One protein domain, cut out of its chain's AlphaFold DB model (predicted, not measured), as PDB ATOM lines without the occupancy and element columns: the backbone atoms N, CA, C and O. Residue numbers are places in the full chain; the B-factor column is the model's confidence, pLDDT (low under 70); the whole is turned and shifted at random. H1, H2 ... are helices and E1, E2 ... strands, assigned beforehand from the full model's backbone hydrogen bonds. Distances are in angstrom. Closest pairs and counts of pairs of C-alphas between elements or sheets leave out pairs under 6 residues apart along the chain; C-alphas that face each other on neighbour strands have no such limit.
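Overview. This is residues 151 to 216 of the 218 residues of the protein "HAD family phosphatase" of Collinsella sp. AM34-10 (UniProt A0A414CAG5). A small twisted sheet of four strands stands in the middle, with H1 on one side of it and H2 on the other, while the short H3 grazes the sheet. The long strand E1 forms the core, pairing with E4 over residues 165 to 168 and with E2 over 169 to 171. The printed part has 66 residues, in the order H1 E1 E2 H2 E3 H3 E4, class mixed; the mixed sheet runs E3 E2 E1 E4. It is compact, with a radius of gyration of the C-alphas of 11.1 A and spans of 29 by 27 by 17 A.

Along the chain. H1, residues 151 to 160, begins at C-alpha 151 (-26.148, 2.036, 6.835) and is 14.2 A long. E1, 165 to 171, measures 19.1 A, and E2 is 174 to 177. H2, 182 to 191, measures 14.1 A. E3 is 195 to 197, H3 200 to 203, and E4, 212 to 215, ends at C-alpha 215 (-5.510, -6.321, 6.491).

Arrangement. H1 is on the sheet over E1; the closest C-alphas, of Cys 157 and Pro 167, are 6.9 A apart. E1 and E2 form an antiparallel hairpin, with N 169 and O 176 2.9 A apart. E2, H2, E3 is a strand-helix-strand unit, two parallel neighbour strands with a helix between, its crossover right-handed; N 196 and O 175 are 2.8 A apart. H2 is on the sheet; its closest C-alpha pair with E4, Cys 183 and Met 215, is 5.9 A apart. E3, H3, E4 is a split unit, with E2 and E1 between its strands, also right-handed. E4 is antiparallel to E1, with N 168 and O 212 2.8 A apart. In H1 and H2 every O i to N i+4 pair is within hydrogen-bond range; H3 is too short for one.

Size, cuts and confidence. The C-alphas of Glu 151 and Val 190, the two farthest apart, are 29.3 A apart. The printed part has no cut, no link is long, and no printed residue is under 70 in pLDDT.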
ATOM      1  N   GLU A 151     -26.368   1.121   7.969       97.94
ATOM      2  CA  GLU A 151     -26.148   2.036   6.835       97.94
ATOM      3  C   GLU A 151     -24.851   2.857   6.956       97.94
ATOM      4  O   GLU A 151     -24.185   3.149   5.958       97.94
ATOM      5  N   THR A 152     -24.461   3.209   8.183       98.38
ATOM      6  CA  THR A 152     -23.215   3.928   8.456       98.38
ATOM      7  C   THR A 152     -22.034   2.992   8.248       98.38
ATOM      8  O   THR A 152     -21.066   3.377   7.594       98.38
ATOM      9  N   ILE A 153     -22.142   1.744   8.706       98.31
ATOM     10  CA  ILE A 153     -21.122   0.715   8.474       98.31
ATOM     11  C   ILE A 153     -20.976   0.438   6.976       98.31
ATOM     12  O   ILE A 153     -19.866   0.491   6.457       98.31
ATOM     13  N   ALA A 154     -22.079   0.258   6.247       98.06
ATOM     14  CA  ALA A 154     -22.062   0.044   4.802       98.06
ATOM     15  C   ALA A 154     -21.383   1.204   4.050       98.06
ATOM     16  O   ALA A 154     -20.597   0.981   3.126       98.06
ATOM     17  N   ARG A 155     -21.624   2.455   4.471       98.38
ATOM     18  CA  ARG A 155     -20.920   3.636   3.942       98.38
ATOM     19  C   ARG A 155     -19.418   3.601   4.224       98.38
ATOM     20  O   ARG A 155     -18.645   3.945   3.331       98.38
ATOM     21  N   ILE A 156     -19.005   3.195   5.426       98.25
ATOM     22  CA  ILE A 156     -17.587   3.038   5.782       98.25
ATOM     23  C   ILE A 156     -16.957   1.934   4.924       98.25
ATOM     24  O   ILE A 156     -15.922   2.167   4.309       98.25
ATOM     25  N   CYS A 157     -17.601   0.771   4.794       97.75
ATOM     26  CA  CYS A 157     -17.129  -0.319   3.937       97.75
ATOM     27  C   CYS A 157     -16.971   0.126   2.480       97.75
ATOM     28  O   CYS A 157     -15.949  -0.158   1.865       97.75
ATOM     29  N   LYS A 158     -17.928   0.896   1.943       97.56
ATOM     30  CA  LYS A 158     -17.823   1.473   0.595       97.56
ATOM     31  C   LYS A 158     -16.619   2.408   0.457       97.56
ATOM     32  O   LYS A 158     -15.969   2.401  -0.581       97.56
ATOM     33  N   HIS A 159     -16.326   3.212   1.477       97.44
ATOM     34  CA  HIS A 159     -15.154   4.090   1.481       97.44
ATOM     35  C   HIS A 159     -13.832   3.309   1.536       97.44
ATOM     36  O   HIS A 159     -12.844   3.737   0.950       97.44
ATOM     37  N   MET A 160     -13.825   2.154   2.206       96.81
ATOM     38  CA  MET A 160     -12.650   1.294   2.373       96.81
ATOM     39  C   MET A 160     -12.451   0.285   1.228       96.81
ATOM     40  O   MET A 160     -11.469  -0.450   1.250       96.81
ATOM     41  N   ALA A 161     -13.348   0.244   0.236       94.56
ATOM     42  CA  ALA A 161     -13.413  -0.816  -0.777       94.56
ATOM     43  C   ALA A 161     -12.156  -0.948  -1.659       94.56
ATOM     44  O   ALA A 161     -11.872  -2.035  -2.153       94.56
ATOM     45  N   ASP A 162     -11.391   0.134  -1.834       95.69
ATOM     46  CA  ASP A 162     -10.151   0.132  -2.627       95.69
ATOM     47  C   ASP A 162      -8.930  -0.388  -1.842       95.69
ATOM     48  O   ASP A 162      -7.823  -0.492  -2.379       95.69
ATOM     49  N   LEU A 163      -9.097  -0.691  -0.553       94.50
ATOM     50  CA  LEU A 163      -8.053  -1.246   0.299       94.50
ATOM     51  C   LEU A 163      -8.230  -2.765   0.423       94.50
ATOM     52  O   LEU A 163      -9.360  -3.245   0.490       94.50
ATOM     53  N   PRO A 164      -7.136  -3.543   0.527       93.94
ATOM     54  CA  PRO A 164      -7.202  -4.982   0.778       93.94
ATOM     55  C   PRO A 164      -7.515  -5.244   2.260       93.94
ATOM     56  O   PRO A 164      -6.692  -5.788   2.996       93.94
ATOM     57  N   ALA A 165      -8.670  -4.762   2.713       95.44
ATOM     58  CA  ALA A 165      -9.077  -4.739   4.104       95.44
ATOM     59  C   ALA A 165     -10.482  -5.328   4.251       95.44
ATOM     60  O   ALA A 165     -11.431  -4.876   3.613       95.44
ATOM     61  N   THR A 166     -10.621  -6.318   5.125       97.44
ATOM     62  CA  THR A 166     -11.892  -7.007   5.360       97.44
ATOM     63  C   THR A 166     -12.575  -6.415   6.586       97.44
ATOM     64  O   THR A 166     -11.933  -6.347   7.641       97.44
ATOM     65  N   PRO A 167     -13.843  -5.973   6.484       98.19
ATOM     66  CA  PRO A 167     -14.585  -5.511   7.645       98.19
ATOM     67  C   PRO A 167     -14.887  -6.681   8.583       98.19
ATOM     68  O   PRO A 167     -15.203  -7.787   8.147       98.19
ATOM     69  N   VAL A 168     -14.811  -6.409   9.878       98.31
ATOM     70  CA  VAL A 168     -15.097  -7.340  10.965       98.31
ATOM     71  C   VAL A 168     -15.970  -6.615  11.980       98.31
ATOM     72  O   VAL A 168     -15.600  -5.536  12.451       98.31
ATOM     73  N   CYS A 169     -17.111  -7.203  12.325       98.12
ATOM     74  CA  CYS A 169     -17.984  -6.719  13.389       98.12
ATOM     75  C   CYS A 169     -17.929  -7.705  14.565       98.12
ATOM     76  O   CYS A 169     -18.507  -8.787  14.457       98.12
ATOM     77  N   PRO A 170     -17.220  -7.383  15.660       97.12
ATOM     78  CA  PRO A 170     -17.311  -8.140  16.904       97.12
ATOM     79  C   PRO A 170     -18.693  -7.947  17.529       97.12
ATOM     80  O   PRO A 170     -19.147  -6.807  17.622       97.12
ATOM     81  N   ARG A 171     -19.359  -9.040  17.901       95.31
ATOM     82  CA  ARG A 171     -20.608  -9.022  18.667       95.31
ATOM     83  C   ARG A 171     -20.805 -10.368  19.355       95.31
ATOM     84  O   ARG A 171     -20.589 -11.402  18.723       95.31
ATOM     85  N   ASP A 172     -21.261 -10.360  20.604       93.75
ATOM     86  CA  ASP A 172     -21.628 -11.565  21.362       93.75
ATOM     87  C   ASP A 172     -20.508 -12.629  21.395       93.75
ATOM     88  O   ASP A 172     -20.761 -13.835  21.353       93.75
ATOM     89  N   GLY A 173     -19.245 -12.193  21.433       95.25
ATOM     90  CA  GLY A 173     -18.092 -13.094  21.453       95.25
ATOM     91  C   GLY A 173     -17.780 -13.764  20.110       95.25
ATOM     92  O   GLY A 173     -17.078 -14.776  20.082       95.25
ATOM     93  N   VAL A 174     -18.288 -13.221  18.999       97.12
ATOM     94  CA  VAL A 174     -18.059 -13.720  17.637       97.12
ATOM     95  C   VAL A 174     -17.629 -12.579  16.716       97.12
ATOM     96  O   VAL A 174     -18.131 -11.459  16.785       97.12
ATOM     97  N   PHE A 175     -16.704 -12.866  15.803       98.25
ATOM     98  CA  PHE A 175     -16.372 -11.976  14.694       98.25
ATOM     99  C   PHE A 175     -17.253 -12.264  13.474       98.25
ATOM    100  O   PHE A 175     -17.086 -13.280  12.802       98.25
ATOM    101  N   TYR A 176     -18.159 -11.347  13.143       98.50
ATOM    102  CA  TYR A 176     -18.975 -11.430  11.932       98.50
ATOM    103  C   TYR A 176     -18.264 -10.772  10.753       98.50
ATOM    104  O   TYR A 176     -17.854  -9.608  10.827       98.50
ATOM    105  N   VAL A 177     -18.113 -11.523   9.662       98.56
ATOM    106  CA  VAL A 177     -17.349 -11.113   8.476       98.56
ATOM    107  C   VAL A 177     -18.110 -11.425   7.181       98.56
ATOM    108  O   VAL A 177     -18.874 -12.390   7.141       98.56
ATOM    109  N   PRO A 178     -17.904 -10.651   6.099       97.81
ATOM    110  CA  PRO A 178     -18.513 -10.944   4.798       97.81
ATOM    111  C   PRO A 178     -17.874 -12.149   4.095       97.81
ATOM    112  O   PRO A 178     -18.507 -12.799   3.270       97.81
ATOM    113  N   GLU A 179     -16.608 -12.435   4.392       96.88
ATOM    114  CA  GLU A 179     -15.831 -13.499   3.765       96.88
ATOM    115  C   GLU A 179     -14.735 -13.990   4.712       96.88
ATOM    116  O   GLU A 179     -14.300 -13.265   5.610       96.88
ATOM    117  N   SER A 180     -14.271 -15.219   4.490       97.56
ATOM    118  CA  SER A 180     -13.087 -15.741   5.169       97.56
ATOM    119  C   SER A 180     -11.836 -15.519   4.324       97.56
ATOM    120  O   SER A 180     -11.849 -15.713   3.107       97.56
ATOM    121  N   ASN A 181     -10.747 -15.130   4.981       96.69
ATOM    122  CA  ASN A 181      -9.416 -15.039   4.395       96.69
ATOM    123  C   ASN A 181      -8.334 -15.143   5.480       96.69
ATOM    124  O   ASN A 181      -8.621 -15.113   6.677       96.69
ATOM    125  N   ALA A 182      -7.068 -15.188   5.057       96.62
ATOM    126  CA  ALA A 182      -5.926 -15.353   5.955       96.62
ATOM    127  C   ALA A 182      -5.830 -14.281   7.063       96.62
ATOM    128  O   ALA A 182      -5.332 -14.575   8.147       96.62
ATOM    129  N   CYS A 183      -6.298 -13.049   6.824       96.69
ATOM    130  CA  CYS A 183      -6.265 -11.985   7.834       96.69
ATOM    131  C   CYS A 183      -7.344 -12.193   8.904       96.69
ATOM    132  O   CYS A 183      -7.076 -11.989  10.087       96.69
ATOM    133  N   VAL A 184      -8.540 -12.637   8.505       97.50
ATOM    134  CA  VAL A 184      -9.628 -13.003   9.427       97.50
ATOM    135  C   VAL A 184      -9.258 -14.245  10.238       97.50
ATOM    136  O   VAL A 184      -9.378 -14.240  11.460       97.50
ATOM    137  N   GLU A 185      -8.740 -15.284   9.580       97.56
ATOM    138  CA  GLU A 185      -8.278 -16.509  10.242       97.56
ATOM    139  C   GLU A 185      -7.161 -16.219  11.252       97.56
ATOM    140  O   GLU A 185      -7.154 -16.747  12.367       97.56
ATOM    141  N   HIS A 186      -6.215 -15.349  10.882       95.44
ATOM    142  CA  HIS A 186      -5.154 -14.921  11.782       95.44
ATOM    143  C   HIS A 186      -5.700 -14.152  12.988       95.44
ATOM    144  O   HIS A 186      -5.311 -14.474  14.109       95.44
ATOM    145  N   LEU A 187      -6.597 -13.183  12.765       94.94
ATOM    146  CA  LEU A 187      -7.232 -12.391  13.822       94.94
ATOM    147  C   LEU A 187      -7.971 -13.293  14.817       94.94
ATOM    148  O   LEU A 187      -7.702 -13.234  16.012       94.94
ATOM    149  N   SER A 188      -8.830 -14.185  14.316       95.44
ATOM    150  CA  SER A 188      -9.579 -15.142  15.139       95.44
ATOM    151  C   SER A 188      -8.659 -15.992  16.021       95.44
ATOM    152  O   SER A 188      -8.903 -16.153  17.215       95.44
ATOM    153  N   ARG A 189      -7.550 -16.487  15.459       94.12
ATOM    154  CA  ARG A 189      -6.573 -17.301  16.192       94.12
ATOM    155  C   ARG A 189      -5.796 -16.511  17.247       94.12
ATOM    156  O   ARG A 189      -5.486 -17.075  18.291       94.12
ATOM    157  N   VAL A 190      -5.417 -15.263  16.959       88.44
ATOM    158  CA  VAL A 190      -4.640 -14.424  17.888       88.44
ATOM    159  C   VAL A 190      -5.502 -13.948  19.049       88.44
ATOM    160  O   VAL A 190      -5.057 -14.010  20.193       88.44
ATOM    161  N   ASP A 191      -6.737 -13.539  18.765       87.50
ATOM    162  CA  ASP A 191      -7.647 -13.022  19.785       87.50
ATOM    163  C   ASP A 191      -8.377 -14.145  20.537       87.50
ATOM    164  O   ASP A 191      -8.950 -13.903  21.597       87.50
ATOM    165  N   GLY A 192      -8.343 -15.378  20.017       89.19
ATOM    166  CA  GLY A 192      -9.047 -16.523  20.597       89.19
ATOM    167  C   GLY A 192     -10.566 -16.446  20.428       89.19
ATOM    168  O   GLY A 192     -11.298 -17.097  21.170       89.19
ATOM    169  N   VAL A 193     -11.039 -15.656  19.462       94.06
ATOM    170  CA  VAL A 193     -12.459 -15.380  19.216       94.06
ATOM    171  C   VAL A 193     -12.880 -16.069  17.916       94.06
ATOM    172  O   VAL A 193     -12.230 -15.856  16.886       94.06
ATOM    173  N   PRO A 194     -13.932 -16.904  17.908       97.12
ATOM    174  CA  PRO A 194     -14.416 -17.537  16.685       97.12
ATOM    175  C   PRO A 194     -14.967 -16.498  15.700       97.12
ATOM    176  O   PRO A 194     -15.420 -15.425  16.094       97.12
ATOM    177  N   TYR A 195     -14.968 -16.831  14.410       98.25
ATOM    178  CA  TYR A 195     -15.583 -15.993  13.381       98.25
ATOM    179  C   TYR A 195     -16.688 -16.733  12.629       98.25
ATOM    180  O   TYR A 195     -16.673 -17.962  12.517       98.25
ATOM    181  N   GLN A 196     -17.629 -15.968  12.081       98.50
ATOM    182  CA  GLN A 196     -18.715 -16.460  11.247       98.50
ATOM    183  C   GLN A 196     -18.812 -15.634   9.963       98.50
ATOM    184  O   GLN A 196     -18.901 -14.405   9.998       98.50
ATOM    185  N   VAL A 197     -18.833 -16.329   8.823       98.56
ATOM    186  CA  VAL A 197     -19.122 -15.720   7.519       98.56
ATOM    187  C   VAL A 197     -20.634 -15.566   7.368       98.56
ATOM    188  O   VAL A 197     -21.373 -16.535   7.554       98.56
ATOM    189  N   VAL A 198     -21.094 -14.360   7.041       98.44
ATOM    190  CA  VAL A 198     -22.520 -14.014   6.924       98.44
ATOM    191  C   VAL A 198     -22.804 -13.230   5.646       98.44
ATOM    192  O   VAL A 198     -21.909 -12.592   5.091       98.44
ATOM    193  N   ASP A 199     -24.068 -13.214   5.203       98.31
ATOM    194  CA  ASP A 199     -24.520 -12.169   4.280       98.31
ATOM    195  C   ASP A 199     -24.444 -10.831   5.019       98.31
ATOM    196  O   ASP A 199     -25.232 -10.530   5.917       98.31
ATOM    197  N   PHE A 200     -23.441 -10.034   4.667       96.88
ATOM    198  CA  PHE A 200     -23.139  -8.813   5.396       96.88
ATOM    199  C   PHE A 200     -24.201  -7.730   5.179       96.88
ATOM    200  O   PHE A 200     -24.439  -6.921   6.069       96.88
ATOM    201  N   ALA A 201     -24.886  -7.717   4.031       97.12
ATOM    202  CA  ALA A 201     -25.966  -6.767   3.790       97.12
ATOM    203  C   ALA A 201     -27.199  -7.102   4.641       97.12
ATOM    204  O   ALA A 201     -27.866  -6.194   5.141       97.12
ATOM    205  N   GLU A 202     -27.491  -8.390   4.829       97.94
ATOM    206  CA  GLU A 202     -28.533  -8.837   5.751       97.94
ATOM    207  C   GLU A 202     -28.150  -8.584   7.215       97.94
ATOM    208  O   GLU A 202     -28.951  -8.027   7.961       97.94
ATOM    209  N   PHE A 203     -26.915  -8.909   7.604       97.94
ATOM    210  CA  PHE A 203     -26.398  -8.690   8.957       97.94
ATOM    211  C   PHE A 203     -26.459  -7.214   9.380       97.94
ATOM    212  O   PHE A 203     -26.876  -6.884  10.489       97.94
ATOM    213  N   LEU A 204     -26.124  -6.300   8.464       98.06
ATOM    214  CA  LEU A 204     -26.190  -4.855   8.691       98.06
ATOM    215  C   LEU A 204     -27.622  -4.281   8.677       98.06
ATOM    216  O   LEU A 204     -27.791  -3.064   8.720       98.06
ATOM    217  N   ARG A 205     -28.679  -5.104   8.646       97.56
ATOM    218  CA  ARG A 205     -30.034  -4.620   8.972       97.56
ATOM    219  C   ARG A 205     -30.173  -4.272  10.452       97.56
ATOM    220  O   ARG A 205     -31.009  -3.443  10.800       97.56
ATOM    221  N   GLU A 206     -29.341  -4.869  11.301       96.12
ATOM    222  CA  GLU A 206     -29.253  -4.555  12.723       96.12
ATOM    223  C   GLU A 206     -28.079  -3.601  13.007       96.12
ATOM    224  O   GLU A 206     -27.035  -3.690  12.346       96.12
ATOM    225  N   PRO A 207     -28.207  -2.693  13.993       96.94
ATOM    226  CA  PRO A 207     -27.079  -1.917  14.499       96.94
ATOM    227  C   PRO A 207     -25.985  -2.818  15.082       96.94
ATOM    228  O   PRO A 207     -26.281  -3.854  15.673       96.94
ATOM    229  N   GLN A 208     -24.724  -2.403  14.956       97.62
ATOM    230  CA  GLN A 208     -23.575  -3.159  15.472       97.62
ATOM    231  C   GLN A 208     -22.764  -2.303  16.450       97.62
ATOM    232  O   GLN A 208     -22.655  -1.092  16.234       97.62
ATOM    233  N   PRO A 209     -22.157  -2.890  17.496       96.75
ATOM    234  CA  PRO A 209     -21.366  -2.128  18.467       96.75
ATOM    235  C   PRO A 209     -20.148  -1.470  17.812       96.75
ATOM    236  O   PRO A 209     -19.769  -0.352  18.153       96.75
ATOM    237  N   LYS A 210     -19.529  -2.162  16.850       96.31
ATOM    238  CA  LYS A 210     -18.264  -1.756  16.245       96.31
ATOM    239  C   LYS A 210     -18.088  -2.382  14.866       96.31
ATOM    240  O   LYS A 210     -18.478  -3.520  14.637       96.31
ATOM    241  N   VAL A 211     -17.410  -1.653  13.979       97.56
ATOM    242  CA  VAL A 211     -16.747  -2.221  12.800       97.56
ATOM    243  C   VAL A 211     -15.253  -1.928  12.892       97.56
ATOM    244  O   VAL A 211     -14.840  -0.812  13.208       97.56
ATOM    245  N   MET A 212     -14.435  -2.938  12.635       96.75
ATOM    246  CA  MET A 212     -12.994  -2.813  12.444       96.75
ATOM    247  C   MET A 212     -12.600  -3.425  11.105       96.75
ATOM    248  O   MET A 212     -13.401  -4.097  10.467       96.75
ATOM    249  N   PHE A 213     -11.371  -3.179  10.664       97.12
ATOM    250  CA  PHE A 213     -10.864  -3.720   9.411       97.12
ATOM    251  C   PHE A 213      -9.562  -4.464   9.673       97.12
ATOM    252  O   PHE A 213      -8.669  -3.931  10.332       97.12
ATOM    253  N   THR A 214      -9.458  -5.684   9.154       96.00
ATOM    254  CA  THR A 214      -8.223  -6.473   9.184       96.00
ATOM    255  C   THR A 214      -7.590  -6.490   7.799       96.00
ATOM    256  O   THR A 214      -8.288  -6.609   6.792       96.00
ATOM    257  N   MET A 215      -6.272  -6.329   7.737       94.44
ATOM    258  CA  MET A 215      -5.510  -6.321   6.491       94.44
ATOM    259  C   MET A 215      -4.111  -6.886   6.716       94.44
ATOM    260  O   MET A 215      -3.568  -6.800   7.819       94.44
ATOM    261  N   ALA A 216      -3.506  -7.425   5.658       89.19
ATOM    262  CA  ALA A 216      -2.131  -7.892   5.727       89.19
ATOM    263  C   ALA A 216      -1.182  -6.700   5.976       89.19
ATOM    264  O   ALA A 216      -1.361  -5.641   5.361       89.19
TER     265      ALA A 216